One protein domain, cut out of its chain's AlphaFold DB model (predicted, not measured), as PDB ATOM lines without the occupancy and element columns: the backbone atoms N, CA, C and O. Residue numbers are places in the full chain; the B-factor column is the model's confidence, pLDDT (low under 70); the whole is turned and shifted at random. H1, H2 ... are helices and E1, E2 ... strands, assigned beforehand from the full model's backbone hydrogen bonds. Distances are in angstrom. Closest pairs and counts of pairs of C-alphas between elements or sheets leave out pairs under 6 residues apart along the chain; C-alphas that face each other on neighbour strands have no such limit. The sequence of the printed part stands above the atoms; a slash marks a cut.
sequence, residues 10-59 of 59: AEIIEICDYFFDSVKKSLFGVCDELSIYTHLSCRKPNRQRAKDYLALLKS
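Overview. This is residues 10 to 59 of the 59 residues of the protein "Methyltransferase" of Helicobacter bilis (UniProt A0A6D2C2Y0). A long hairpin of two strands, E1 and E2, makes most of the length, with helix H1 over the part of it toward its open end. Helix H2 continues from that end, turned away from H1, and its last residues, with the tail after them, stick out as residues 54 to 59. The printed part has 50 residues with two named helices and two named strands in the order H1, E1, E2, H2; the sheet, E1 - E2, is antiparallel and the class is mixed, helices and strands. The whole is loose, with a radius of gyration of the C-alphas of 13.7 A and spans of 43 by 20 by 10 A.

Arrangement. H1, residues 10 to 19, has its closest C-alphas to E1, residues 20 to 29, at Asp 17 and Val 23, 6.1 A apart. The closest C-alphas of H1 and E2, residues 35 to 45, are those of Phe 19 and Pro 45, 6.0 A apart. E1 and E2 form an antiparallel hairpin, with 165 degrees between their directions; N 24 and O 41, at 2.9 A, and N 41 and O 24, at 2.8 A, are within hydrogen-bond range. H1 and H2, residues 47 to 56, touch only at their ends, where the closest C-alphas, those of Phe 19 and Arg 49, are 6.3 A apart. Their lines are only just about perpendicular, at 73 degrees. E1 and H2 are apart. In H1 and H2 every O i to N i+4 pair is within hydrogen-bond range.

Along the chain. H1 begins at C-alpha 10, (9.289, 28.780, 85.203), and measures 14.5 A from first to last C-alpha. E1 measures 24.6 A and E2 26.1 A, with C-alpha 35 at (1.035, 25.062, 74.851). H2 measures 14.5 A and ends at C-alpha 56, (31.478, 29.302, 92.176).

Size, cuts and confidence. The two C-alphas farthest apart, those of Val 30 and Ser 59, are 43.9 A apart. The printed part has no cut, and its three links are tight. The mean pLDDT of the printed part is 92.6; residue 59, the chain's last, is under 70.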
ATOM      1  N   ALA A  10       8.893  27.622  84.410       88.69
ATOM      2  CA  ALA A  10       9.289  28.780  85.203       88.69
ATOM      3  C   ALA A  10      10.789  28.750  85.531       88.69
ATOM      4  O   ALA A  10      11.479  29.729  85.265       88.69
ATOM      5  N   GLU A  11      11.307  27.607  85.991       92.69
ATOM      6  CA  GLU A  11      12.737  27.437  86.295       92.69
ATOM      7  C   GLU A  11      13.612  27.615  85.049       92.69
ATOM      8  O   GLU A  11      14.671  28.238  85.102       92.69
ATOM      9  N   ILE A  12      13.168  27.111  83.893       92.25
ATOM     10  CA  ILE A  12      13.903  27.285  82.632       92.25
ATOM     11  C   ILE A  12      13.986  28.771  82.252       92.25
ATOM     12  O   ILE A  12      15.049  29.244  81.840       92.25
ATOM     13  N   ILE A  13      12.875  29.505  82.378       93.31
ATOM     14  CA  ILE A  13      12.824  30.941  82.074       93.31
ATOM     15  C   ILE A  13      13.712  31.720  83.040       93.31
ATOM     16  O   ILE A  13      14.499  32.543  82.588       93.31
ATOM     17  N   GLU A  14      13.651  31.412  84.334       95.50
ATOM     18  CA  GLU A  14      14.465  32.065  85.360       95.50
ATOM     19  C   GLU A  14      15.967  31.917  85.078       95.50
ATOM     20  O   GLU A  14      16.712  32.898  85.097       95.50
ATOM     21  N   ILE A  15      16.416  30.710  84.720       95.12
ATOM     22  CA  ILE A  15      17.810  30.467  84.325       95.12
ATOM     23  C   ILE A  15      18.173  31.289  83.079       95.12
ATOM     24  O   ILE A  15      19.264  31.864  82.998       95.12
ATOM     25  N   CYS A  16      17.270  31.370  82.101       96.00
ATOM     26  CA  CYS A  16      17.494  32.176  80.905       96.00
ATOM     27  C   CYS A  16      17.602  33.672  81.243       96.00
ATOM     28  O   CYS A  16      18.529  34.325  80.768       96.00
ATOM     29  N   ASP A  17      16.720  34.208  82.085       96.56
ATOM     30  CA  ASP A  17      16.748  35.613  82.515       96.56
ATOM     31  C   ASP A  17      17.993  35.940  83.351       96.56
ATOM     32  O   ASP A  17      18.523  37.055  83.310       96.56
ATOM     33  N   TYR A  18      18.526  34.956  84.078       97.25
ATOM     34  CA  TYR A  18      19.783  35.127  84.790       97.25
ATOM     35  C   TYR A  18      20.970  35.292  83.827       97.25
ATOM     36  O   TYR A  18      21.790  36.200  84.004       97.25
ATOM     37  N   PHE A  19      21.078  34.453  82.793       98.00
ATOM     38  CA  PHE A  19      22.243  34.440  81.898       98.00
ATOM     39  C   PHE A  19      22.126  35.330  80.656       98.00
ATOM     40  O   PHE A  19      23.130  35.526  79.968       98.00
ATOM     41  N   PHE A  20      20.954  35.883  80.349       98.06
ATOM     42  CA  PHE A  20      20.730  36.691  79.152       98.06
ATOM     43  C   PHE A  20      20.006  37.991  79.492       98.06
ATOM     44  O   PHE A  20      19.001  37.988  80.187       98.06
ATOM     45  N   ASP A  21      20.457  39.108  78.923       96.88
ATOM     46  CA  ASP A  21      19.837  40.417  79.183       96.88
ATOM     47  C   ASP A  21      18.553  40.640  78.352       96.88
ATOM     48  O   ASP A  21      17.929  41.700  78.410       96.88
ATOM     49  N   SER A  22      18.189  39.687  77.491       97.31
ATOM     50  CA  SER A  22      17.003  39.768  76.640       97.31
ATOM     51  C   SER A  22      16.445  38.377  76.361       97.31
ATOM     52  O   SER A  22      16.866  37.724  75.402       97.31
ATOM     53  N   VAL A  23      15.430  37.977  77.118       97.12
ATOM     54  CA  VAL A  23      14.662  36.751  76.881       97.12
ATOM     55  C   VAL A  23      13.278  37.115  76.356       97.12
ATOM     56  O   VAL A  23      12.617  38.025  76.852       97.12
ATOM     57  N   LYS A  24      12.833  36.424  75.306       96.38
ATOM     58  CA  LYS A  24      11.454  36.507  74.817       96.38
ATOM     59  C   LYS A  24      10.844  35.120  74.755       96.38
ATOM     60  O   LYS A  24      11.395  34.247  74.089       96.38
ATOM     61  N   LYS A  25       9.688  34.954  75.393       93.88
ATOM     62  CA  LYS A  25       8.861  33.751  75.298       93.88
ATOM     63  C   LYS A  25       7.814  33.916  74.205       93.88
ATOM     64  O   LYS A  25       7.197  34.972  74.071       93.88
ATOM     65  N   SER A  26       7.600  32.872  73.424       93.88
ATOM     66  CA  SER A  26       6.490  32.768  72.481       93.88
ATOM     67  C   SER A  26       5.934  31.357  72.541       93.88
ATOM     68  O   SER A  26       6.690  30.400  72.668       93.88
ATOM     69  N   LEU A  27       4.617  31.232  72.473       93.12
ATOM     70  CA  LEU A  27       3.928  29.958  72.612       93.12
ATOM     71  C   LEU A  27       3.236  29.625  71.301       93.12
ATOM     72  O   LEU A  27       2.660  30.498  70.652       93.12
ATOM     73  N   PHE A  28       3.255  28.349  70.947       91.75
ATOM     74  CA  PHE A  28       2.292  27.781  70.025       91.75
ATOM     75  C   PHE A  28       1.207  27.080  70.846       91.75
ATOM     76  O   PHE A  28       1.325  25.908  71.205       91.75
ATOM     77  N   GLY A  29       0.187  27.852  71.217       87.00
ATOM     78  CA  GLY A  29      -0.907  27.439  72.090       87.00
ATOM     79  C   GLY A  29      -1.684  28.640  72.619       87.00
ATOM     80  O   GLY A  29      -1.428  29.776  72.220       87.00
ATOM     81  N   VAL A  30      -2.642  28.381  73.508       87.06
ATOM     82  CA  VAL A  30      -3.528  29.425  74.062       87.06
ATOM     83  C   VAL A  30      -2.942  30.044  75.332       87.06
ATOM     84  O   VAL A  30      -3.001  31.256  75.523       87.06
ATOM     85  N   CYS A  31      -2.355  29.213  76.188       86.44
ATOM     86  CA  CYS A  31      -1.687  29.594  77.428       86.44
ATOM     87  C   CYS A  31      -0.521  28.633  77.690       86.44
ATOM     88  O   CYS A  31      -0.292  27.714  76.901       86.44
ATOM     89  N   ASP A  32       0.228  28.843  78.771       83.44
ATOM     90  CA  ASP A  32       1.405  28.030  79.097       83.44
ATOM     91  C   ASP A  32       1.043  26.555  79.315       83.44
ATOM     92  O   ASP A  32       1.703  25.664  78.781       83.44
ATOM     93  N   GLU A  33      -0.062  26.300  80.013       85.31
ATOM     94  CA  GLU A  33      -0.566  24.964  80.343       85.31
ATOM     95  C   GLU A  33      -1.146  24.231  79.125       85.31
ATOM     96  O   GLU A  33      -1.194  23.003  79.100       85.31
ATOM     97  N   LEU A  34      -1.588  24.983  78.112       84.75
ATOM     98  CA  LEU A  34      -2.163  24.469  76.863       84.75
ATOM     99  C   LEU A  34      -1.260  24.768  75.661       84.75
ATOM    100  O   LEU A  34      -1.735  24.927  74.530       84.75
ATOM    101  N   SER A  35       0.045  24.881  75.902       85.25
ATOM    102  CA  SER A  35       1.035  25.062  74.851       85.25
ATOM    103  C   SER A  35       1.465  23.712  74.284       85.25
ATOM    104  O   SER A  35       1.792  22.772  75.003       85.25
ATOM    105  N   ILE A  36       1.451  23.607  72.956       86.50
ATOM    106  CA  ILE A  36       2.010  22.448  72.249       86.50
ATOM    107  C   ILE A  36       3.528  22.616  72.137       86.50
ATOM    108  O   ILE A  36       4.278  21.642  72.109       86.50
ATOM    109  N   TYR A  37       3.983  23.868  72.062       85.50
ATOM    110  CA  TYR A  37       5.388  24.214  71.984       85.50
ATOM    111  C   TYR A  37       5.651  25.597  72.584       85.50
ATOM    112  O   TYR A  37       4.922  26.552  72.307       85.50
ATOM    113  N   THR A  38       6.744  25.708  73.336       89.69
ATOM    114  CA  THR A  38       7.257  26.970  73.877       89.69
ATOM    115  C   THR A  38       8.593  27.293  73.222       89.69
ATOM    116  O   THR A  38       9.541  26.513  73.284       89.69
ATOM    117  N   HIS A  39       8.680  28.470  72.611       93.44
ATOM    118  CA  HIS A  39       9.909  29.030  72.068       93.44
ATOM    119  C   HIS A  39      10.482  30.089  73.013       93.44
ATOM    120  O   HIS A  39       9.794  31.049  73.369       93.44
ATOM    121  N   LEU A  40      11.762  29.956  73.361       94.56
ATOM    122  CA  LEU A  40      12.520  30.963  74.101       94.56
ATOM    123  C   LEU A  40      13.622  31.538  73.207       94.56
ATOM    124  O   LEU A  40      14.539  30.834  72.790       94.56
ATOM    125  N   SER A  41      13.536  32.836  72.916       96.62
ATOM    126  CA  SER A  41      14.572  33.582  72.203       96.62
ATOM    127  C   SER A  41      15.437  34.335  73.205       96.62
ATOM    128  O   SER A  41      15.061  35.407  73.682       96.62
ATOM    129  N   CYS A  42      16.606  33.774  73.504       97.56
ATOM    130  CA  CYS A  42      17.591  34.365  74.405       97.56
ATOM    131  C   CYS A  42      18.650  35.124  73.595       97.56
ATOM    132  O   CYS A  42      19.283  34.578  72.691       97.56
ATOM    133  N   ARG A  43      18.836  36.410  73.892       97.12
ATOM    134  CA  ARG A  43      19.789  37.302  73.216       97.12
ATOM    135  C   ARG A  43      20.603  38.066  74.249       97.12
ATOM    136  O   ARG A  43      20.189  38.187  75.394       97.12
ATOM    137  N   LYS A  44      21.735  38.629  73.813       97.44
ATOM    138  CA  LYS A  44      22.664  39.391  74.669       97.44
ATOM    139  C   LYS A  44      23.109  38.567  75.895       97.44
ATOM    140  O   LYS A  44      22.701  38.863  77.013       97.44
ATOM    141  N   PRO A  45      23.898  37.495  75.692       97.19
ATOM    142  CA  PRO A  45      24.366  36.671  76.800       97.19
ATOM    143  C   PRO A  45      25.246  37.485  77.754       97.19
ATOM    144  O   PRO A  45      26.223  38.112  77.332       97.19
ATOM    145  N   ASN A  46      24.949  37.407  79.048       97.56
ATOM    146  CA  ASN A  46      25.737  38.016  80.104       97.56
ATOM    147  C   ASN A  46      26.927  37.112  80.449       97.56
ATOM    148  O   ASN A  46      26.895  36.260  81.342       97.56
ATOM    149  N   ARG A  47      28.013  37.287  79.690       96.62
ATOM    150  CA  ARG A  47      29.217  36.450  79.804       96.62
ATOM    151  C   ARG A  47      29.890  36.563  81.171       96.62
ATOM    152  O   ARG A  47      30.590  35.630  81.552       96.62
ATOM    153  N   GLN A  48      29.714  37.680  81.879       97.12
ATOM    154  CA  GLN A  48      30.293  37.855  83.208       97.12
ATOM    155  C   GLN A  48      29.571  36.968  84.225       97.12
ATOM    156  O   GLN A  48      30.223  36.123  84.829       97.12
ATOM    157  N   ARG A  49      28.231  37.031  84.288       96.94
ATOM    158  CA  ARG A  49      27.427  36.138  85.146       96.94
ATOM    159  C   ARG A  49      27.722  34.659  84.896       96.94
ATOM    160  O   ARG A  49      27.813  33.882  85.840       96.94
ATOM    161  N   ALA A  50      27.920  34.274  83.634       96.06
ATOM    162  CA  ALA A  50      28.314  32.911  83.278       96.06
ATOM    163  C   ALA A  50      29.683  32.514  83.858       96.06
ATOM    164  O   ALA A  50      29.828  31.426  84.410       96.06
ATOM    165  N   LYS A  51      30.689  33.391  83.755       97.25
ATOM    166  CA  LYS A  51      32.019  33.142  84.329       97.25
ATOM    167  C   LYS A  51      31.974  33.063  85.852       97.25
ATOM    168  O   LYS A  51      32.578  32.152  86.408       97.25
ATOM    169  N   ASP A  52      31.252  33.976  86.491       97.06
ATOM    170  CA  ASP A  52      31.129  34.032  87.950       97.06
ATOM    171  C   ASP A  52      30.468  32.756  88.486       97.06
ATOM    172  O   ASP A  52      30.975  32.130  89.416       97.06
ATOM    173  N   TYR A  53      29.397  32.297  87.831       96.31
ATOM    174  CA  TYR A  53      28.725  31.042  88.170       96.31
ATOM    175  C   TYR A  53      29.648  29.822  88.024       96.31
ATOM    176  O   TYR A  53      29.717  28.973  88.910       96.31
ATOM    177  N   LEU A  54      30.420  29.746  86.935       96.00
ATOM    178  CA  LEU A  54      31.388  28.661  86.738       96.00
ATOM    179  C   LEU A  54      32.541  28.692  87.749       96.00
ATOM    180  O   LEU A  54      33.102  27.640  88.051       96.00
ATOM    181  N   ALA A  55      32.927  29.871  88.240       96.69
ATOM    182  CA  ALA A  55      33.939  29.999  89.283       96.69
ATOM    183  C   ALA A  55      33.413  29.494  90.636       96.69
ATOM    184  O   ALA A  55      34.128  28.766  91.317       96.69
ATOM    185  N   LEU A  56      32.154  29.804  90.973       95.50
ATOM    186  CA  LEU A  56      31.478  29.302  92.176       95.50
ATOM    187  C   LEU A  56      31.399  27.770  92.212       95.50
ATOM    188  O   LEU A  56      31.601  27.181  93.261       95.50
ATOM    189  N   LEU A  57      31.152  27.118  91.074       91.06
ATOM    190  CA  LEU A  57      31.067  25.650  90.996       91.06
ATOM    191  C   LEU A  57      32.416  24.924  91.122       91.06
ATOM    192  O   LEU A  57      32.443  23.706  91.273       91.06
ATOM    193  N   LYS A  58      33.531  25.646  90.969       78.31
ATOM    194  CA  LYS A  58      34.893  25.100  91.098       78.31
ATOM    195  C   LYS A  58      35.491  25.314  92.491       78.31
ATOM    196  O   LYS A  58      36.592  24.823  92.738       78.31
ATOM    197  N   SER A  59      34.805  26.090  93.327       57.25
ATOM    198  CA  SER A  59      35.096  26.305  94.745       57.25
ATOM    199  C   SER A  59      34.531  25.171  95.590       57.25
ATOM    200  O   SER A  59      35.044  25.040  96.721       57.25
TER     201      SER A  59